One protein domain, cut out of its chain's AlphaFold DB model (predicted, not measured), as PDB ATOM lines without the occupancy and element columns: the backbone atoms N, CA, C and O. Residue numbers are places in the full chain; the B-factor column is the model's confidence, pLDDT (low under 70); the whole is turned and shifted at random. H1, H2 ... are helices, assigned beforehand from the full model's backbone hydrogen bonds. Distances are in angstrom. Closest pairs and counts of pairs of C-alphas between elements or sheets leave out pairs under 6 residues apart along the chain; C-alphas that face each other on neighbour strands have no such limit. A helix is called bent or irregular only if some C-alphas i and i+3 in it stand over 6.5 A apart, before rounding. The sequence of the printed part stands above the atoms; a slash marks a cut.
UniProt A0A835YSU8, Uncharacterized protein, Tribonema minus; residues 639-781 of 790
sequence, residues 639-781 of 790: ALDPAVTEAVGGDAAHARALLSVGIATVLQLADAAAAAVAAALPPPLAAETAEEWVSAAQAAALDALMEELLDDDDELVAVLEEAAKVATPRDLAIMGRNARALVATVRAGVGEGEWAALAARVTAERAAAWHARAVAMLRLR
ATOM      1  N   ALA A 639     -10.589  26.240  -9.213       90.75
ATOM      2  CA  ALA A 639     -11.608  25.420  -8.577       90.75
ATOM      3  C   ALA A 639     -11.302  23.933  -8.806       90.75
ATOM      4  O   ALA A 639     -11.020  23.514  -9.930       90.75
ATOM      5  N   LEU A 640     -11.364  23.142  -7.734       92.12
ATOM      6  CA  LEU A 640     -11.237  21.696  -7.834       92.12
ATOM      7  C   LEU A 640     -12.509  21.108  -8.451       92.12
ATOM      8  O   LEU A 640     -13.619  21.445  -8.038       92.12
ATOM      9  N   ASP A 641     -12.322  20.205  -9.403       94.56
ATOM     10  CA  ASP A 641     -13.378  19.404 -10.012       94.56
ATOM     11  C   ASP A 641     -14.182  18.634  -8.932       94.56
ATOM     12  O   ASP A 641     -13.592  17.919  -8.106       94.56
ATOM     13  N   PRO A 642     -15.524  18.771  -8.882       94.56
ATOM     14  CA  PRO A 642     -16.340  18.118  -7.860       94.56
ATOM     15  C   PRO A 642     -16.231  16.591  -7.916       94.56
ATOM     16  O   PRO A 642     -16.237  15.952  -6.864       94.56
ATOM     17  N   ALA A 643     -16.036  16.003  -9.099       94.62
ATOM     18  CA  ALA A 643     -15.914  14.559  -9.243       94.62
ATOM     19  C   ALA A 643     -14.533  14.035  -8.781       94.62
ATOM     20  O   ALA A 643     -14.424  12.873  -8.395       94.62
ATOM     21  N   VAL A 644     -13.494  14.886  -8.675       95.69
ATOM     22  CA  VAL A 644     -12.265  14.534  -7.920       95.69
ATOM     23  C   VAL A 644     -12.582  14.413  -6.437       95.69
ATOM     24  O   VAL A 644     -12.095  13.503  -5.769       95.69
ATOM     25  N   THR A 645     -13.414  15.318  -5.916       95.69
ATOM     26  CA  THR A 645     -13.825  15.297  -4.506       95.69
ATOM     27  C   THR A 645     -14.659  14.049  -4.202       95.69
ATOM     28  O   THR A 645     -14.478  13.440  -3.150       95.69
ATOM     29  N   GLU A 646     -15.514  13.618  -5.132       95.50
ATOM     30  CA  GLU A 646     -16.261  12.359  -5.036       95.50
ATOM     31  C   GLU A 646     -15.350  11.121  -5.129       95.50
ATOM     32  O   GLU A 646     -15.432  10.245  -4.269       95.50
ATOM     33  N   ALA A 647     -14.410  11.083  -6.083       94.56
ATOM     34  CA  ALA A 647     -13.468   9.970  -6.254       94.56
ATOM     35  C   ALA A 647     -12.556   9.729  -5.032       94.56
ATOM     36  O   ALA A 647     -12.165   8.589  -4.785       94.56
ATOM     37  N   VAL A 648     -12.254  10.766  -4.232       95.75
ATOM     38  CA  VAL A 648     -11.535  10.638  -2.943       95.75
ATOM     39  C   VAL A 648     -12.459  10.423  -1.730       95.75
ATOM     40  O   VAL A 648     -12.047  10.607  -0.584       95.75
ATOM     41  N   GLY A 649     -13.723  10.049  -1.952       94.62
ATOM     42  CA  GLY A 649     -14.689   9.742  -0.891       94.62
ATOM     43  C   GLY A 649     -15.216  10.961  -0.125       94.62
ATOM     44  O   GLY A 649     -15.661  10.825   1.013       94.62
ATOM     45  N   GLY A 650     -15.154  12.155  -0.721       93.62
ATOM     46  CA  GLY A 650     -15.638  13.409  -0.136       93.62
ATOM     47  C   GLY A 650     -14.644  14.135   0.778       93.62
ATOM     48  O   GLY A 650     -14.985  15.184   1.330       93.62
ATOM     49  N   ASP A 651     -13.423  13.622   0.963       94.44
ATOM     50  CA  ASP A 651     -12.453  14.231   1.878       94.44
ATOM     51  C   ASP A 651     -11.744  15.451   1.264       94.44
ATOM     52  O   ASP A 651     -10.749  15.349   0.540       94.44
ATOM     53  N   ALA A 652     -12.228  16.638   1.632       92.44
ATOM     54  CA  ALA A 652     -11.678  17.922   1.212       92.44
ATOM     55  C   ALA A 652     -10.205  18.165   1.619       92.44
ATOM     56  O   ALA A 652      -9.571  19.056   1.047       92.44
ATOM     57  N   ALA A 653      -9.636  17.427   2.580       93.12
ATOM     58  CA  ALA A 653      -8.209  17.510   2.895       93.12
ATOM     59  C   ALA A 653      -7.371  16.795   1.825       93.12
ATOM     60  O   ALA A 653      -6.447  17.393   1.268       93.12
ATOM     61  N   HIS A 654      -7.747  15.565   1.467       94.50
ATOM     62  CA  HIS A 654      -7.118  14.816   0.377       94.50
ATOM     63  C   HIS A 654      -7.329  15.502  -0.979       94.50
ATOM     64  O   HIS A 654      -6.383  15.647  -1.749       94.50
ATOM     65  N   ALA A 655      -8.532  16.022  -1.228       94.50
ATOM     66  CA  ALA A 655      -8.873  16.752  -2.446       94.50
ATOM     67  C   ALA A 655      -7.981  18.006  -2.641       94.50
ATOM     68  O   ALA A 655      -7.455  18.252  -3.727       94.50
ATOM     69  N   ARG A 656      -7.708  18.762  -1.564       91.94
ATOM     70  CA  ARG A 656      -6.749  19.889  -1.577       91.94
ATOM     71  C   ARG A 656      -5.293  19.444  -1.716       91.94
ATOM     72  O   ARG A 656      -4.504  20.150  -2.340       91.94
ATOM     73  N   ALA A 657      -4.926  18.300  -1.140       93.50
ATOM     74  CA  ALA A 657      -3.583  17.755  -1.290       93.50
ATOM     75  C   ALA A 657      -3.311  17.357  -2.753       93.50
ATOM     76  O   ALA A 657      -2.279  17.758  -3.288       93.50
ATOM     77  N   LEU A 658      -4.259  16.711  -3.445       95.12
ATOM     78  CA  LEU A 658      -4.174  16.457  -4.894       95.12
ATOM     79  C   LEU A 658      -3.983  17.751  -5.705       95.12
ATOM     80  O   LEU A 658      -3.085  17.817  -6.550       95.12
ATOM     81  N   LEU A 659      -4.742  18.807  -5.388       94.69
ATOM     82  CA  LEU A 659      -4.601  20.111  -6.045       94.69
ATOM     83  C   LEU A 659      -3.187  20.697  -5.876       94.69
ATOM     84  O   LEU A 659      -2.625  21.220  -6.835       94.69
ATOM     85  N   SER A 660      -2.566  20.540  -4.698       91.50
ATOM     86  CA  SER A 660      -1.186  21.000  -4.442       91.50
ATOM     87  C   SER A 660      -0.108  20.248  -5.242       91.50
ATOM     88  O   SER A 660       0.988  20.767  -5.449       91.50
ATOM     89  N   VAL A 661      -0.434  19.050  -5.739       93.75
ATOM     90  CA  VAL A 661       0.405  18.214  -6.620       93.75
ATOM     91  C   VAL A 661       0.141  18.527  -8.106       93.75
ATOM     92  O   VAL A 661       0.849  18.051  -8.992       93.75
ATOM     93  N   GLY A 662      -0.859  19.366  -8.392       94.81
ATOM     94  CA  GLY A 662      -1.291  19.732  -9.739       94.81
ATOM     95  C   GLY A 662      -2.315  18.781 -10.361       94.81
ATOM     96  O   GLY A 662      -2.446  18.754 -11.584       94.81
ATOM     97  N   ILE A 663      -3.030  18.008  -9.537       96.31
ATOM     98  CA  ILE A 663      -4.172  17.181  -9.941       96.31
ATOM     99  C   ILE A 663      -5.450  17.943  -9.565       96.31
ATOM    100  O   ILE A 663      -5.881  17.931  -8.415       96.31
ATOM    101  N   ALA A 664      -6.021  18.646 -10.544       95.69
ATOM    102  CA  ALA A 664      -7.192  19.512 -10.401       95.69
ATOM    103  C   ALA A 664      -8.476  18.936 -11.033       95.69
ATOM    104  O   ALA A 664      -9.567  19.386 -10.687       95.69
ATOM    105  N   THR A 665      -8.361  17.962 -11.946       96.56
ATOM    106  CA  THR A 665      -9.498  17.323 -12.639       96.56
ATOM    107  C   THR A 665      -9.480  15.800 -12.516       96.56
ATOM    108  O   THR A 665      -8.409  15.200 -12.368       96.56
ATOM    109  N   VAL A 666     -10.648  15.153 -12.628       96.62
ATOM    110  CA  VAL A 666     -10.773  13.678 -12.606       96.62
ATOM    111  C   VAL A 666      -9.871  13.061 -13.660       96.62
ATOM    112  O   VAL A 666      -9.183  12.077 -13.415       96.62
ATOM    113  N   LEU A 667      -9.806  13.706 -14.818       96.62
ATOM    114  CA  LEU A 667      -9.038  13.271 -15.970       96.62
ATOM    115  C   LEU A 667      -7.518  13.262 -15.715       96.62
ATOM    116  O   LEU A 667      -6.811  12.399 -16.235       96.62
ATOM    117  N   GLN A 668      -7.014  14.169 -14.870       96.56
ATOM    118  CA  GLN A 668      -5.623  14.162 -14.402       96.56
ATOM    119  C   GLN A 668      -5.374  13.087 -13.335       96.56
ATOM    120  O   GLN A 668      -4.290  12.506 -13.308       96.56
ATOM    121  N   LEU A 669      -6.363  12.799 -12.480       97.06
ATOM    122  CA  LEU A 669      -6.285  11.717 -11.492       97.06
ATOM    123  C   LEU A 669      -6.332  10.335 -12.171       97.06
ATOM    124  O   LEU A 669      -5.571   9.445 -11.804       97.06
ATOM    125  N   ALA A 670      -7.148  10.182 -13.216       97.19
ATOM    126  CA  ALA A 670      -7.264   8.973 -14.028       97.19
ATOM    127  C   ALA A 670      -5.971   8.642 -14.797       97.19
ATOM    128  O   ALA A 670      -5.583   7.476 -14.898       97.19
ATOM    129  N   ASP A 671      -5.274   9.661 -15.312       96.62
ATOM    130  CA  ASP A 671      -3.965   9.507 -15.961       96.62
ATOM    131  C   ASP A 671      -2.810   9.260 -14.964       96.62
ATOM    132  O   ASP A 671      -1.721   8.840 -15.375       96.62
ATOM    133  N   ALA A 672      -3.006   9.522 -13.666       96.62
ATOM    134  CA  ALA A 672      -1.961   9.412 -12.655       96.62
ATOM    135  C   ALA A 672      -1.629   7.952 -12.292       96.62
ATOM    136  O   ALA A 672      -2.460   7.046 -12.321       96.62
ATOM    137  N   ALA A 673      -0.380   7.713 -11.887       95.62
ATOM    138  CA  ALA A 673       0.011   6.435 -11.300       95.62
ATOM    139  C   ALA A 673      -0.363   6.407  -9.809       95.62
ATOM    140  O   ALA A 673       0.098   7.266  -9.058       95.62
ATOM    141  N   ALA A 674      -1.103   5.388  -9.361       95.50
ATOM    142  CA  ALA A 674      -1.525   5.236  -7.961       95.50
ATOM    143  C   ALA A 674      -0.364   5.351  -6.949       95.50
ATOM    144  O   ALA A 674      -0.505   5.990  -5.911       95.50
ATOM    145  N   ALA A 675       0.826   4.834  -7.279       93.56
ATOM    146  CA  ALA A 675       2.020   4.979  -6.440       93.56
ATOM    147  C   ALA A 675       2.514   6.436  -6.299       93.56
ATOM    148  O   ALA A 675       3.036   6.804  -5.250       93.56
ATOM    149  N   ALA A 676       2.339   7.273  -7.329       93.50
ATOM    150  CA  ALA A 676       2.654   8.701  -7.261       93.50
ATOM    151  C   ALA A 676       1.589   9.469  -6.464       93.50
ATOM    152  O   ALA A 676       1.942  10.336  -5.671       93.50
ATOM    153  N   VAL A 677       0.309   9.103  -6.612       95.88
ATOM    154  CA  VAL A 677      -0.799   9.638  -5.801       95.88
ATOM    155  C   VAL A 677      -0.570   9.330  -4.316       95.88
ATOM    156  O   VAL A 677      -0.532  10.249  -3.502       95.88
ATOM    157  N   ALA A 678      -0.310   8.067  -3.964       95.75
ATOM    158  CA  ALA A 678      -0.048   7.638  -2.588       95.75
ATOM    159  C   ALA A 678       1.141   8.366  -1.936       95.75
ATOM    160  O   ALA A 678       1.074   8.729  -0.761       95.75
ATOM    161  N   ALA A 679       2.219   8.592  -2.696       93.19
ATOM    162  CA  ALA A 679       3.442   9.229  -2.208       93.19
ATOM    163  C   ALA A 679       3.347  10.760  -2.070       93.19
ATOM    164  O   ALA A 679       4.161  11.349  -1.361       93.19
ATOM    165  N   ALA A 680       2.397  11.405  -2.753       90.06
ATOM    166  CA  ALA A 680       2.271  12.863  -2.780       90.06
ATOM    167  C   ALA A 680       1.261  13.422  -1.755       90.06
ATOM    168  O   ALA A 680       1.179  14.634  -1.559       90.06
ATOM    169  N   LEU A 681       0.513  12.546  -1.079       93.12
ATOM    170  CA  LEU A 681      -0.434  12.888  -0.018       93.12
ATOM    171  C   LEU A 681       0.267  12.867   1.361       93.12
ATOM    172  O   LEU A 681       1.037  11.944   1.627       93.12
ATOM    173  N   PRO A 682       0.032  13.852   2.252       88.88
ATOM    174  CA  PRO A 682       0.529  13.829   3.630       88.88
ATOM    175  C   PRO A 682      -0.611  13.595   4.654       88.88
ATOM    176  O   PRO A 682      -1.495  14.446   4.767       88.88
ATOM    177  N   PRO A 683      -0.587  12.520   5.472       91.00
ATOM    178  CA  PRO A 683       0.370  11.409   5.474       91.00
ATOM    179  C   PRO A 683       0.252  10.534   4.209       91.00
ATOM    180  O   PRO A 683      -0.806  10.540   3.580       91.00
ATOM    181  N   PRO A 684       1.304   9.768   3.851       89.56
ATOM    182  CA  PRO A 684       1.285   8.910   2.669       89.56
ATOM    183  C   PRO A 684       0.135   7.906   2.747       89.56
ATOM    184  O   PRO A 684      -0.021   7.194   3.744       89.56
ATOM    185  N   LEU A 685      -0.671   7.871   1.689       94.56
ATOM    186  CA  LEU A 685      -1.866   7.040   1.619       94.56
ATOM    187  C   LEU A 685      -1.483   5.560   1.468       94.56
ATOM    188  O   LEU A 685      -0.427   5.225   0.925       94.56
ATOM    189  N   ALA A 686      -2.362   4.653   1.897       95.38
ATOM    190  CA  ALA A 686      -2.225   3.246   1.538       95.38
ATOM    191  C   ALA A 686      -2.291   3.097   0.007       95.38
ATOM    192  O   ALA A 686      -3.161   3.683  -0.641       95.38
ATOM    193  N   ALA A 687      -1.381   2.307  -0.570       93.94
ATOM    194  CA  ALA A 687      -1.310   2.114  -2.021       93.94
ATOM    195  C   ALA A 687      -2.617   1.540  -2.598       93.94
ATOM    196  O   ALA A 687      -3.027   1.946  -3.679       93.94
ATOM    197  N   GLU A 688      -3.287   0.668  -1.838       96.19
ATOM    198  CA  GLU A 688      -4.603   0.101  -2.161       96.19
ATOM    199  C   GLU A 688      -5.658   1.210  -2.317       96.19
ATOM    200  O   GLU A 688      -6.297   1.303  -3.357       96.19
ATOM    201  N   THR A 689      -5.763   2.136  -1.358       96.25
ATOM    202  CA  THR A 689      -6.713   3.265  -1.419       96.25
ATOM    203  C   THR A 689      -6.385   4.256  -2.541       96.25
ATOM    204  O   THR A 689      -7.284   4.832  -3.147       96.25
ATOM    205  N   ALA A 690      -5.104   4.439  -2.879       96.44
ATOM    206  CA  ALA A 690      -4.720   5.255  -4.032       96.44
ATOM    207  C   ALA A 690      -5.061   4.574  -5.371       96.44
ATOM    208  O   ALA A 690      -5.361   5.259  -6.348       96.44
ATOM    209  N   GLU A 691      -5.028   3.240  -5.429       96.00
ATOM    210  CA  GLU A 691      -5.482   2.459  -6.583       96.00
ATOM    211  C   GLU A 691      -7.016   2.467  -6.693       96.00
ATOM    212  O   GLU A 691      -7.533   2.644  -7.794       96.00
ATOM    213  N   GLU A 692      -7.747   2.414  -5.571       96.44
ATOM    214  CA  GLU A 692      -9.201   2.634  -5.520       96.44
ATOM    215  C   GLU A 692      -9.591   4.018  -6.073       96.44
ATOM    216  O   GLU A 692     -10.456   4.097  -6.945       96.44
ATOM    217  N   TRP A 693      -8.929   5.104  -5.646       97.12
ATOM    218  CA  TRP A 693      -9.220   6.462  -6.139       97.12
ATOM    219  C   TRP A 693      -8.881   6.651  -7.620       97.12
ATOM    220  O   TRP A 693      -9.649   7.275  -8.350       97.12
ATOM    221  N   VAL A 694      -7.751   6.108  -8.089       96.88
ATOM    222  CA  VAL A 694      -7.391   6.156  -9.519       96.88
ATOM    223  C   VAL A 694      -8.358   5.310 -10.353       96.88
ATOM    224  O   VAL A 694      -8.720   5.728 -11.448       96.88
ATOM    225  N   SER A 695      -8.833   4.171  -9.843       95.44
ATOM    226  CA  SER A 695      -9.844   3.341 -10.511       95.44
ATOM    227  C   SER A 695     -11.204   4.047 -10.594       95.44
ATOM    228  O   SER A 695     -11.790   4.127 -11.673       95.44
ATOM    229  N   ALA A 696     -11.667   4.656  -9.496       95.19
ATOM    230  CA  ALA A 696     -12.886   5.467  -9.472       95.19
ATOM    231  C   ALA A 696     -12.795   6.668 -10.431       95.19
ATOM    232  O   ALA A 696     -13.732   6.936 -11.182       95.19
ATOM    233  N   ALA A 697     -11.641   7.342 -10.476       96.44
ATOM    234  CA  ALA A 697     -11.392   8.421 -11.424       96.44
ATOM    235  C   ALA A 697     -11.335   7.933 -12.882       96.44
ATOM    236  O   ALA A 697     -11.813   8.630 -13.769       96.44
ATOM    237  N   GLN A 698     -10.786   6.745 -13.154       96.44
ATOM    238  CA  GLN A 698     -10.785   6.147 -14.496       96.44
ATOM    239  C   GLN A 698     -12.187   5.729 -14.956       96.44
ATOM    240  O   GLN A 698     -12.476   5.858 -16.144       96.44
ATOM    241  N   ALA A 699     -13.059   5.299 -14.039       94.00
ATOM    242  CA  ALA A 699     -14.470   5.062 -14.330       94.00
ATOM    243  C   ALA A 699     -15.195   6.378 -14.659       94.00
ATOM    244  O   ALA A 699     -15.693   6.525 -15.766       94.00
ATOM    245  N   ALA A 700     -15.154   7.376 -13.767       93.69
ATOM    246  CA  ALA A 700     -15.806   8.672 -13.996       93.69
ATOM    247  C   ALA A 700     -15.232   9.449 -15.203       93.69
ATOM    248  O   ALA A 700     -15.937  10.225 -15.843       93.69
ATOM    249  N   ALA A 701     -13.957   9.238 -15.548       96.31
ATOM    250  CA  ALA A 701     -13.366   9.778 -16.771       96.31
ATOM    251  C   ALA A 701     -13.821   9.046 -18.044       96.31
ATOM    252  O   ALA A 701     -13.696   9.619 -19.121       96.31
ATOM    253  N   LEU A 702     -14.282   7.793 -17.968       96.06
ATOM    254  CA  LEU A 702     -14.664   7.010 -19.146       96.06
ATOM    255  C   LEU A 702     -15.861   7.642 -19.866       96.06
ATOM    256  O   LEU A 702     -15.813   7.803 -21.085       96.06
ATOM    257  N   ASP A 703     -16.883   8.018 -19.100       92.19
ATOM    258  CA  ASP A 703     -18.168   8.504 -19.608       92.19
ATOM    259  C   ASP A 703     -17.991   9.878 -20.273       92.19
ATOM    260  O   ASP A 703     -18.250  10.029 -21.467       92.19
ATOM    261  N   ALA A 704     -17.356  10.822 -19.570       94.25
ATOM    262  CA  ALA A 704     -16.990  12.134 -20.113       94.25
ATOM    263  C   ALA A 704     -16.066  12.051 -21.350       94.25
ATOM    264  O   ALA A 704     -16.124  12.896 -22.244       94.25
ATOM    265  N   LEU A 705     -15.211  11.022 -21.444       97.25
ATOM    266  CA  LEU A 705     -14.404  10.769 -22.644       97.25
ATOM    267  C   LEU A 705     -15.223  10.154 -23.792       97.25
ATOM    268  O   LEU A 705     -14.846  10.326 -24.948       97.25
ATOM    269  N   MET A 706     -16.317   9.441 -23.518       97.62
ATOM    270  CA  MET A 706     -17.248   8.964 -24.547       97.62
ATOM    271  C   MET A 706     -18.129  10.098 -25.080       97.62
ATOM    272  O   MET A 706     -18.310  10.187 -26.296       97.62
ATOM    273  N   GLU A 707     -18.583  11.001 -24.211       96.25
ATOM    274  CA  GLU A 707     -19.267  12.252 -24.571       96.25
ATOM    275  C   GLU A 707     -18.375  13.121 -25.490       96.25
ATOM    276  O   GLU A 707     -18.753  13.387 -26.638       96.25
ATOM    277  N   GLU A 708     -17.131  13.423 -25.072       97.00
ATOM    278  CA  GLU A 708     -16.144  14.192 -25.866       97.00
ATOM    279  C   GLU A 708     -15.900  13.564 -27.257       97.00
ATOM    280  O   GLU A 708     -15.749  14.252 -28.274       97.00
ATOM    281  N   LEU A 709     -15.861  12.228 -27.337       97.44
ATOM    282  CA  LEU A 709     -15.650  11.520 -28.601       97.44
ATOM    283  C   LEU A 709     -16.807  11.688 -29.585       97.44
ATOM    284  O   LEU A 709     -16.549  11.681 -30.798       97.44
ATOM    285  N   LEU A 710     -18.038  11.828 -29.092       97.31
ATOM    286  CA  LEU A 710     -19.281  11.748 -29.865       97.31
ATOM    287  C   LEU A 710     -19.913  13.113 -30.194       97.31
ATOM    288  O   LEU A 710     -20.929  13.148 -30.891       97.31
ATOM    289  N   ASP A 711     -19.232  14.210 -29.840       96.31
ATOM    290  CA  ASP A 711     -19.697  15.604 -29.954       96.31
ATOM    291  C   ASP A 711     -20.784  15.979 -28.920       96.31
ATOM    292  O   ASP A 711     -21.741  16.668 -29.276       96.31
ATOM    293  N   ASP A 712     -20.629  15.531 -27.666       96.31
ATOM    294  CA  ASP A 712     -21.504  15.852 -26.521       96.31
ATOM    295  C   ASP A 712     -22.986  15.449 -26.760       96.31
ATOM    296  O   ASP A 712     -23.919  16.234 -26.583       96.31
ATOM    297  N   ASP A 713     -23.195  14.214 -27.243       96.38
ATOM    298  CA  ASP A 713     -24.496  13.629 -27.618       96.38
ATOM    299  C   ASP A 713     -24.805  12.396 -26.738       96.38
ATOM    300  O   ASP A 713     -24.576  11.253 -27.136       96.38
ATOM    301  N   ASP A 714     -25.301  12.628 -25.516       96.12
ATOM    302  CA  ASP A 714     -25.576  11.601 -24.489       96.12
ATOM    303  C   ASP A 714     -26.501  10.475 -24.997       96.12
ATOM    304  O   ASP A 714     -26.329   9.295 -24.685       96.12
ATOM    305  N   GLU A 715     -27.487  10.832 -25.828       96.44
ATOM    306  CA  GLU A 715     -28.415   9.883 -26.455       96.44
ATOM    307  C   GLU A 715     -27.660   8.912 -27.375       96.44
ATOM    308  O   GLU A 715     -27.938   7.713 -27.398       96.44
ATOM    309  N   LEU A 716     -26.662   9.414 -28.105       96.94
ATOM    310  CA  LEU A 716     -25.797   8.608 -28.955       96.94
ATOM    311  C   LEU A 716     -24.817   7.737 -28.149       96.94
ATOM    312  O   LEU A 716     -24.521   6.626 -28.601       96.94
ATOM    313  N   VAL A 717     -24.351   8.181 -26.972       97.44
ATOM    314  CA  VAL A 717     -23.580   7.338 -26.032       97.44
ATOM    315  C   VAL A 717     -24.419   6.115 -25.648       97.44
ATOM    316  O   VAL A 717     -24.012   4.980 -25.908       97.44
ATOM    317  N   ALA A 718     -25.631   6.343 -25.129       96.62
ATOM    318  CA  ALA A 718     -26.544   5.285 -24.697       96.62
ATOM    319  C   ALA A 718     -26.924   4.329 -25.845       96.62
ATOM    320  O   ALA A 718     -26.913   3.110 -25.678       96.62
ATOM    321  N   VAL A 719     -27.187   4.857 -27.046       97.31
ATOM    322  CA  VAL A 719     -27.477   4.049 -28.245       97.31
ATOM    323  C   VAL A 719     -26.285   3.178 -28.664       97.31
ATOM    324  O   VAL A 719     -26.477   2.032 -29.083       97.31
ATOM    325  N   LEU A 720     -25.049   3.676 -28.567       96.75
ATOM    326  CA  LEU A 720     -23.848   2.895 -28.887       96.75
ATOM    327  C   LEU A 720     -23.569   1.810 -27.839       96.75
ATOM    328  O   LEU A 720     -23.189   0.690 -28.209       96.75
ATOM    329  N   GLU A 721     -23.819   2.091 -26.560       96.50
ATOM    330  CA  GLU A 721     -23.764   1.084 -25.502       96.50
ATOM    331  C   GLU A 721     -24.853   0.016 -25.687       96.50
ATOM    332  O   GLU A 721     -24.549  -1.180 -25.682       96.50
ATOM    333  N   GLU A 722     -26.115   0.398 -25.898       96.69
ATOM    334  CA  GLU A 722     -27.213  -0.563 -25.982       96.69
ATOM    335  C   GLU A 722     -27.169  -1.385 -27.277       96.69
ATOM    336  O   GLU A 722     -27.123  -2.620 -27.211       96.69
ATOM    337  N   ALA A 723     -27.142  -0.739 -28.443       96.94
ATOM    338  CA  ALA A 723     -27.305  -1.415 -29.730       96.94
ATOM    339  C   ALA A 723     -26.010  -2.048 -30.260       96.94
ATOM    340  O   ALA A 723     -26.049  -3.116 -30.877       96.94
ATOM    341  N   ALA A 724     -24.853  -1.412 -30.031       95.75
ATOM    342  CA  ALA A 724     -23.569  -1.862 -30.578       95.75
ATOM    343  C   ALA A 724     -22.628  -2.514 -29.549       95.75
ATOM    344  O   ALA A 724     -21.625  -3.108 -29.951       95.75
ATOM    345  N   LYS A 725     -22.948  -2.430 -28.248       96.44
ATOM    346  CA  LYS A 725     -22.068  -2.810 -27.125       96.44
ATOM    347  C   LYS A 725     -20.707  -2.109 -27.193       96.44
ATOM    348  O   LYS A 725     -19.661  -2.716 -26.976       96.44
ATOM    349  N   VAL A 726     -20.741  -0.816 -27.520       96.56
ATOM    350  CA  VAL A 726     -19.583   0.083 -27.585       96.56
ATOM    351  C   VAL A 726     -19.662   1.053 -26.406       96.56
ATOM    352  O   VAL A 726     -20.134   2.173 -26.549       96.56
ATOM    353  N   ALA A 727     -19.219   0.586 -25.236       95.88
ATOM    354  CA  ALA A 727     -19.229   1.359 -23.992       95.88
ATOM    355  C   ALA A 727     -17.947   2.186 -23.779       95.88
ATOM    356  O   ALA A 727     -17.942   3.129 -23.000       95.88
ATOM    357  N   THR A 728     -16.834   1.833 -24.441       97.06
ATOM    358  CA  THR A 728     -15.531   2.473 -24.194       97.06
ATOM    359  C   THR A 728     -14.899   3.072 -25.461       97.06
ATOM    360  O   THR A 728     -15.106   2.560 -26.573       97.06
ATOM    361  N   PRO A 729     -13.979   4.054 -25.316       97.88
ATOM    362  CA  PRO A 729     -13.128   4.524 -26.414       97.88
ATOM    363  C   PRO A 729     -12.349   3.391 -27.099       97.88
ATOM    364  O   PRO A 729     -12.038   3.446 -28.292       97.88
ATOM    365  N   ARG A 730     -12.027   2.329 -26.350       97.19
ATOM    366  CA  ARG A 730     -11.318   1.151 -26.849       97.19
ATOM    367  C   ARG A 730     -12.184   0.331 -27.803       97.19
ATOM    368  O   ARG A 730     -11.679  -0.099 -28.841       97.19
ATOM    369  N   ASP A 731     -13.466   0.164 -27.503       96.69
ATOM    370  CA  ASP A 731     -14.406  -0.573 -28.354       96.69
ATOM    371  C   ASP A 731     -14.721   0.215 -29.627       96.69
ATOM    372  O   ASP A 731     -14.694  -0.341 -30.727       96.69
ATOM    373  N   LEU A 732     -14.875   1.537 -29.512       96.88
ATOM    374  CA  LEU A 732     -15.062   2.452 -30.642       96.88
ATOM    375  C   LEU A 732     -13.836   2.453 -31.584       96.88
ATOM    376  O   LEU A 732     -13.969   2.447 -32.811       96.88
ATOM    377  N   ALA A 733     -12.622   2.328 -31.037       97.25
ATOM    378  CA  ALA A 733     -11.386   2.131 -31.802       97.25
ATOM    379  C   ALA A 733     -11.212   0.716 -32.409       97.25
ATOM    380  O   ALA A 733     -10.342   0.506 -33.267       97.25
ATOM    381  N   ILE A 734     -12.011  -0.271 -31.993       93.62
ATOM    382  CA  ILE A 734     -12.022  -1.629 -32.563       93.62
ATOM    383  C   ILE A 734     -13.113  -1.741 -33.636       93.62
ATOM    384  O   ILE A 734     -12.802  -2.079 -34.778       93.62
ATOM    385  N   MET A 735     -14.358  -1.404 -33.293       92.81
ATOM    386  CA  MET A 735     -15.534  -1.485 -34.167       92.81
ATOM    387  C   MET A 735     -15.507  -0.431 -35.280       92.81
ATOM    388  O   MET A 735     -15.725  -0.749 -36.450       92.81
ATOM    389  N   GLY A 736     -15.144   0.813 -34.949       91.19
ATOM    390  CA  GLY A 736     -15.114   1.941 -35.888       91.19
ATOM    391  C   GLY A 736     -14.114   1.804 -37.045       91.19
ATOM    392  O   GLY A 736     -14.209   2.542 -38.025       91.19
ATOM    393  N   ARG A 737     -13.211   0.808 -37.003       92.12
ATOM    394  CA  ARG A 737     -12.320   0.444 -38.128       92.12
ATOM    395  C   ARG A 737     -13.084   0.152 -39.416       92.12
ATOM    396  O   ARG A 737     -12.553   0.358 -40.504       92.12
ATOM    397  N   ASN A 738     -14.315  -0.341 -39.295       94.50
ATOM    398  CA  ASN A 738     -15.261  -0.417 -40.394       94.50
ATOM    399  C   ASN A 738     -16.500   0.404 -40.020       94.50
ATOM    400  O   ASN A 738     -17.503  -0.131 -39.555       94.50
ATOM    401  N   ALA A 739     -16.422   1.715 -40.245       96.00
ATOM    402  CA  ALA A 739     -17.494   2.658 -39.945       96.00
ATOM    403  C   ALA A 739     -18.855   2.259 -40.555       96.00
ATOM    404  O   ALA A 739     -19.889   2.456 -39.924       96.00
ATOM    405  N   ARG A 740     -18.875   1.619 -41.739       96.31
ATOM    406  CA  ARG A 740     -20.114   1.080 -42.338       96.31
ATOM    407  C   ARG A 740     -20.692  -0.089 -41.537       96.31
ATOM    408  O   ARG A 740     -21.909  -0.189 -41.429       96.31
ATOM    409  N   ALA A 741     -19.846  -0.954 -40.976       94.56
ATOM    410  CA  ALA A 741     -20.292  -2.035 -40.100       94.56
ATOM    411  C   ALA A 741     -20.828  -1.496 -38.767       94.56
ATOM    412  O   ALA A 741     -21.888  -1.941 -38.350       94.56
ATOM    413  N   LEU A 742     -20.175  -0.500 -38.152       97.12
ATOM    414  CA  LEU A 742     -20.685   0.139 -36.929       97.12
ATOM    415  C   LEU A 742     -22.076   0.758 -37.153       97.12
ATOM    416  O   LEU A 742     -23.001   0.467 -36.400       97.12
ATOM    417  N   VAL A 743     -22.250   1.527 -38.235       97.94
ATOM    418  CA  VAL A 743     -23.553   2.089 -38.646       97.94
ATOM    419  C   VAL A 743     -24.603   0.991 -38.861       97.94
ATOM    420  O   VAL A 743     -25.738   1.131 -38.414       97.94
ATOM    421  N   ALA A 744     -24.234  -0.120 -39.508       96.94
ATOM    422  CA  ALA A 744     -25.138  -1.249 -39.721       96.94
ATOM    423  C   ALA A 744     -25.504  -1.982 -38.415       96.94
ATOM    424  O   ALA A 744     -26.644  -2.409 -38.272       96.94
ATOM    425  N   THR A 745     -24.575  -2.106 -37.460       97.00
ATOM    426  CA  THR A 745     -24.843  -2.687 -36.136       97.00
ATOM    427  C   THR A 745     -25.787  -1.805 -35.324       97.00
ATOM    428  O   THR A 745     -26.774  -2.325 -34.815       97.00
ATOM    429  N   VAL A 746     -25.557  -0.486 -35.268       97.50
ATOM    430  CA  VAL A 746     -26.484   0.448 -34.597       97.50
ATOM    431  C   VAL A 746     -27.875   0.355 -35.227       97.50
ATOM    432  O   VAL A 746     -28.844   0.108 -34.520       97.50
ATOM    433  N   ARG A 747     -27.982   0.424 -36.563       97.56
ATOM    434  CA  ARG A 747     -29.266   0.268 -37.268       97.56
ATOM    435  C   ARG A 747     -29.966  -1.076 -37.001       97.56
ATOM    436  O   ARG A 747     -31.183  -1.140 -37.113       97.56
ATOM    437  N   ALA A 748     -29.226  -2.142 -36.699       97.00
ATOM    438  CA  ALA A 748     -29.791  -3.468 -36.442       97.00
ATOM    439  C   ALA A 748     -30.193  -3.705 -34.973       97.00
ATOM    440  O   ALA A 748     -30.961  -4.628 -34.711       97.00
ATOM    441  N   GLY A 749     -29.668  -2.917 -34.028       96.31
ATOM    442  CA  GLY A 749     -30.035  -2.978 -32.607       96.31
ATOM    443  C   GLY A 749     -31.056  -1.923 -32.162       96.31
ATOM    444  O   GLY A 749     -31.535  -2.001 -31.039       96.31
ATOM    445  N   VAL A 750     -31.384  -0.960 -33.028       97.25
ATOM    446  CA  VAL A 750     -32.304   0.167 -32.785       97.25
ATOM    447  C   VAL A 750     -33.591  -0.019 -33.604       97.25
ATOM    448  O   VAL A 750     -33.534  -0.511 -34.732       97.25
ATOM    449  N   GLY A 751     -34.755   0.385 -33.082       96.62
ATOM    450  CA  GLY A 751     -36.029   0.280 -33.805       96.62
ATOM    451  C   GLY A 751     -36.110   1.221 -35.016       96.62
ATOM    452  O   GLY A 751     -35.499   2.286 -35.026       96.62
ATOM    453  N   GLU A 752     -36.899   0.890 -36.049       96.00
ATOM    454  CA  GLU A 752     -36.937   1.702 -37.287       96.00
ATOM    455  C   GLU A 752     -37.320   3.179 -37.061       96.00
ATOM    456  O   GLU A 752     -36.806   4.060 -37.752       96.00
ATOM    457  N   GLY A 753     -38.189   3.462 -36.082       96.12
ATOM    458  CA  GLY A 753     -38.591   4.829 -35.728       96.12
ATOM    459  C   GLY A 753     -37.479   5.640 -35.051       96.12
ATOM    460  O   GLY A 753     -37.271   6.803 -35.388       96.12
ATOM    461  N   GLU A 754     -36.725   5.015 -34.149       96.19
ATOM    462  CA  GLU A 754     -35.553   5.607 -33.491       96.19
ATOM    463  C   GLU A 754     -34.411   5.779 -34.501       96.19
ATOM    464  O   GLU A 754     -33.799   6.846 -34.597       96.19
ATOM    465  N   TRP A 755     -34.187   4.772 -35.353       97.12
ATOM    466  CA  TRP A 755     -33.223   4.845 -36.443       97.12
ATOM    467  C   TRP A 755     -33.536   5.998 -37.406       97.12
ATOM    468  O   TRP A 755     -32.612   6.652 -37.881       97.12
ATOM    469  N   ALA A 756     -34.808   6.319 -37.665       96.62
ATOM    470  CA  ALA A 756     -35.169   7.476 -38.487       96.62
ATOM    471  C   ALA A 756     -34.715   8.821 -37.876       96.62
ATOM    472  O   ALA A 756     -34.349   9.728 -38.625       96.62
ATOM    473  N   ALA A 757     -34.676   8.946 -36.543       96.19
ATOM    474  CA  ALA A 757     -34.128  10.115 -35.846       96.19
ATOM    475  C   ALA A 757     -32.586  10.093 -35.767       96.19
ATOM    476  O   ALA A 757     -31.932  11.137 -35.825       96.19
ATOM    477  N   LEU A 758     -31.987   8.903 -35.669       96.50
ATOM    478  CA  LEU A 758     -30.536   8.713 -35.559       96.50
ATOM    479  C   LEU A 758     -29.803   8.720 -36.910       96.50
ATOM    480  O   LEU A 758     -28.631   9.084 -36.949       96.50
ATOM    481  N   ALA A 759     -30.453   8.395 -38.030       96.19
ATOM    482  CA  ALA A 759     -29.807   8.231 -39.341       96.19
ATOM    483  C   ALA A 759     -29.068   9.483 -39.854       96.19
ATOM    484  O   ALA A 759     -28.100   9.363 -40.606       96.19
ATOM    485  N   ALA A 760     -29.495  10.683 -39.442       96.31
ATOM    486  CA  ALA A 760     -28.800  11.935 -39.747       96.31
ATOM    487  C   ALA A 760     -27.549  12.162 -38.869       96.31
ATOM    488  O   ALA A 760     -26.605  12.822 -39.301       96.31
ATOM    489  N   ARG A 761     -27.529  11.602 -37.651       96.56
ATOM    490  CA  ARG A 761     -26.414  11.686 -36.692       96.56
ATOM    491  C   ARG A 761     -25.387  10.569 -36.882       96.56
ATOM    492  O   ARG A 761     -24.191  10.831 -36.776       96.56
ATOM    493  N   VAL A 762     -25.838   9.350 -37.178       97.00
ATOM    494  CA  VAL A 762     -25.034   8.117 -37.236       97.00
ATOM    495  C   VAL A 762     -24.646   7.799 -38.683       97.00
ATOM    496  O   VAL A 762     -25.074   6.812 -39.284       97.00
ATOM    497  N   THR A 763     -23.831   8.673 -39.275       97.81
ATOM    498  CA  THR A 763     -23.316   8.494 -40.640       97.81
ATOM    499  C   THR A 763     -21.992   7.728 -40.643       97.81
ATOM    500  O   THR A 763     -21.226   7.762 -39.680       97.81
ATOM    501  N   ALA A 764     -21.664   7.071 -41.762       97.19
ATOM    502  CA  ALA A 764     -20.378   6.380 -41.916       97.19
ATOM    503  C   ALA A 764     -19.165   7.339 -41.896       97.19
ATOM    504  O   ALA A 764     -18.042   6.894 -41.680       97.19
ATOM    505  N   GLU A 765     -19.386   8.640 -42.105       97.69
ATOM    506  CA  GLU A 765     -18.359   9.677 -41.997       97.69
ATOM    507  C   GLU A 765     -18.122  10.077 -40.533       97.69
ATOM    508  O   GLU A 765     -16.978  10.029 -40.079       97.69
ATOM    509  N   ARG A 766     -19.182  10.352 -39.750       97.56
ATOM    510  CA  ARG A 766     -19.037  10.606 -38.302       97.56
ATOM    511  C   ARG A 766     -18.486   9.378 -37.572       97.56
ATOM    512  O   ARG A 766     -17.533   9.519 -36.817       97.56
ATOM    513  N   ALA A 767     -18.938   8.168 -37.906       97.50
ATOM    514  CA  ALA A 767     -18.369   6.930 -37.364       97.50
ATOM    515  C   ALA A 767     -16.866   6.739 -37.673       97.50
ATOM    516  O   ALA A 767     -16.131   6.198 -36.844       97.50
ATOM    517  N   ALA A 768     -16.376   7.220 -38.823       97.25
ATOM    518  CA  ALA A 768     -14.943   7.234 -39.129       97.25
ATOM    519  C   ALA A 768     -14.184   8.335 -38.359       97.25
ATOM    520  O   ALA A 768     -13.044   8.116 -37.942       97.25
ATOM    521  N   ALA A 769     -14.809   9.493 -38.121       97.69
ATOM    522  CA  ALA A 769     -14.248  10.562 -37.295       97.69
ATOM    523  C   ALA A 769     -14.132  10.145 -35.817       97.69
ATOM    524  O   ALA A 769     -13.055  10.279 -35.232       97.69
ATOM    525  N   TRP A 770     -15.183   9.554 -35.239       97.81
ATOM    526  CA  TRP A 770     -15.179   8.993 -33.883       97.81
ATOM    527  C   TRP A 770     -14.086   7.929 -33.722       97.81
ATOM    528  O   TRP A 770     -13.310   7.975 -32.769       97.81
ATOM    529  N   HIS A 771     -13.940   7.027 -34.702       97.44
ATOM    530  CA  HIS A 771     -12.846   6.053 -34.737       97.44
ATOM    531  C   HIS A 771     -11.459   6.722 -34.698       97.44
ATOM    532  O   HIS A 771     -10.588   6.301 -33.932       97.44
ATOM    533  N   ALA A 772     -11.246   7.772 -35.496       97.38
ATOM    534  CA  ALA A 772      -9.976   8.493 -35.541       97.38
ATOM    535  C   ALA A 772      -9.666   9.221 -34.220       97.38
ATOM    536  O   ALA A 772      -8.531   9.140 -33.738       97.38
ATOM    537  N   ARG A 773     -10.666   9.871 -33.603       98.06
ATOM    538  CA  ARG A 773     -10.541  10.487 -32.271       98.06
ATOM    539  C   ARG A 773     -10.220   9.443 -31.202       98.06
ATOM    540  O   ARG A 773      -9.252   9.610 -30.468       98.06
ATOM    541  N   ALA A 774     -10.946   8.325 -31.176       97.81
ATOM    542  CA  ALA A 774     -10.726   7.238 -30.226       97.81
ATOM    543  C   ALA A 774      -9.302   6.662 -30.343       97.81
ATOM    544  O   ALA A 774      -8.599   6.503 -29.347       97.81
ATOM    545  N   VAL A 775      -8.805   6.443 -31.567       97.31
ATOM    546  CA  VAL A 775      -7.416   6.008 -31.812       97.31
ATOM    547  C   VAL A 775      -6.377   7.051 -31.367       97.31
ATOM    548  O   VAL A 775      -5.278   6.666 -30.962       97.31
ATOM    549  N   ALA A 776      -6.685   8.352 -31.412       97.25
ATOM    550  CA  ALA A 776      -5.823   9.389 -30.843       97.25
ATOM    551  C   ALA A 776      -5.854   9.368 -29.303       97.25
ATOM    552  O   ALA A 776      -4.798   9.342 -28.669       97.25
ATOM    553  N   MET A 777      -7.042   9.277 -28.706       97.50
ATOM    554  CA  MET A 777      -7.251   9.227 -27.259       97.50
ATOM    555  C   MET A 777      -6.542   8.026 -26.608       97.50
ATOM    556  O   MET A 777      -5.824   8.197 -25.626       97.50
ATOM    557  N   LEU A 778      -6.608   6.834 -27.217       96.62
ATOM    558  CA  LEU A 778      -5.875   5.638 -26.766       96.62
ATOM    559  C   LEU A 778      -4.341   5.783 -26.793       96.62
ATOM    560  O   LEU A 778      -3.644   5.033 -26.107       96.62
ATOM    561  N   ARG A 779      -3.793   6.712 -27.591       95.44
ATOM    562  CA  ARG A 779      -2.349   7.025 -27.604       95.44
ATOM    563  C   ARG A 779      -1.970   8.012 -26.504       95.44
ATOM    564  O   ARG A 779      -0.860   7.924 -25.991       95.44
ATOM    565  N   LEU A 780      -2.875   8.928 -26.160       96.50
ATOM    566  CA  LEU A 780      -2.705   9.886 -25.066       96.50
ATOM    567  C   LEU A 780      -2.908   9.228 -23.692       96.50
ATOM    568  O   LEU A 780      -2.218   9.592 -22.745       96.50
ATOM    569  N   ARG A 781      -3.807   8.236 -23.597       96.88
ATOM    570  CA  ARG A 781      -4.251   7.595 -22.345       96.88
ATOM    571  C   ARG A 781      -3.990   6.077 -22.339       96.88
ATOM    572  O   ARG A 781      -4.896   5.289 -22.623       96.88
TER     573      ARG A 781
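AT A GLANCE: This is residues 639 to 781 of the 790 residues of an uncharacterized protein of Tribonema minus (UniProt A0A835YSU8). One long helix, H5, is the spine of an elongated, two-lobed model: the short helices H1 to H4 gather round its first two thirds, while H6, the bent H7, H8 and H9 gather at and beyond its last residues. H8 lies at the far tip, and H9 folds back from there toward the end of H5. The outline is a rod, 57 by 26 by 24 A along its main axes, and the helices are mostly crossed. The printed part has 143 residues, with nine named helices, H1 to H9 in order, and no named strand; it is all helix and loose, with a radius of gyration of the C-alphas of 18.2 A.

HOW THE PARTS SIT: Start at H1, residues 642 to 647, which touches H3, residues 666 to 671, at a steep tilt of 48 degrees; their closest C-alphas, of Val 644 and Val 666, are 5.0 A apart. H2, residues 652 to 660, only just touches H1, with 3 pairs of C-alphas within 8 A, the closest those of Thr 645 and Ala 655 at 5.6 A. H2 also only just touches H4, residues 674 to 680, with 3 such pairs, the closest Leu 658 and Val 677 at 7.7 A. Next comes the hub, H5, residues 687 to 710. Its residues 694 to 701 touch H3, closest at C-alphas 698 and 670, 4.5 A. Its residues 687 to 694 touch H4, closest at C-alphas 691 and 674, 5.0 A. H6, residues 714 to 724, touches H5 about perpendicular, at 82 degrees, closest at C-alphas 714 and 707, 6.3 A. H7, residues 729 to 749, was assigned as one helix by its hydrogen bonds but is bent, with C-alphas 737 and 740 8.9 A apart; its arms are H7a, to 737, and H7b, from 740. H7b touches H6 at 89 degrees, about perpendicular, closest at C-alphas 749 and 723, 4.3 A. H8, residues 752 to 758, is close to H7b but not clearly touching, with C-alphas 755 and 747 closest at 6.1 A. H9, residues 764 to 780, touches H7a, opposite ways at a steep tilt of 44 degrees, closest at C-alphas 771 and 736, 4.8 A. Every O i to N i+4 pair is within hydrogen-bond range in H1, H2, H3, H4, H6 and H7b; H5 has 18 of 20, H7a 4 of 5, H8 2 of 3 and H9 12 of 13.

IN THESE COORDINATES: Find C-alpha 642, where H1 begins, at (-16.340, 18.118, -7.860). H5 runs 34.5 A from C-alpha 687 at (-1.310, 2.114, -2.021), with a kink of 26 degrees near residue 703; it is neither bent nor irregular, but only just: C-alphas 700 and 703 are 6.1 A apart. H6 measures 14.9 A, and H9 runs 24.7 A to C-alpha 780 at (-2.705, 9.886, -25.066).

THE WHOLE: The C-alphas farthest apart, of Pro 683 and Glu 752, are 57.6 A from each other. The printed part has no cut and no long link, and no printed residue is under 70 in pLDDT.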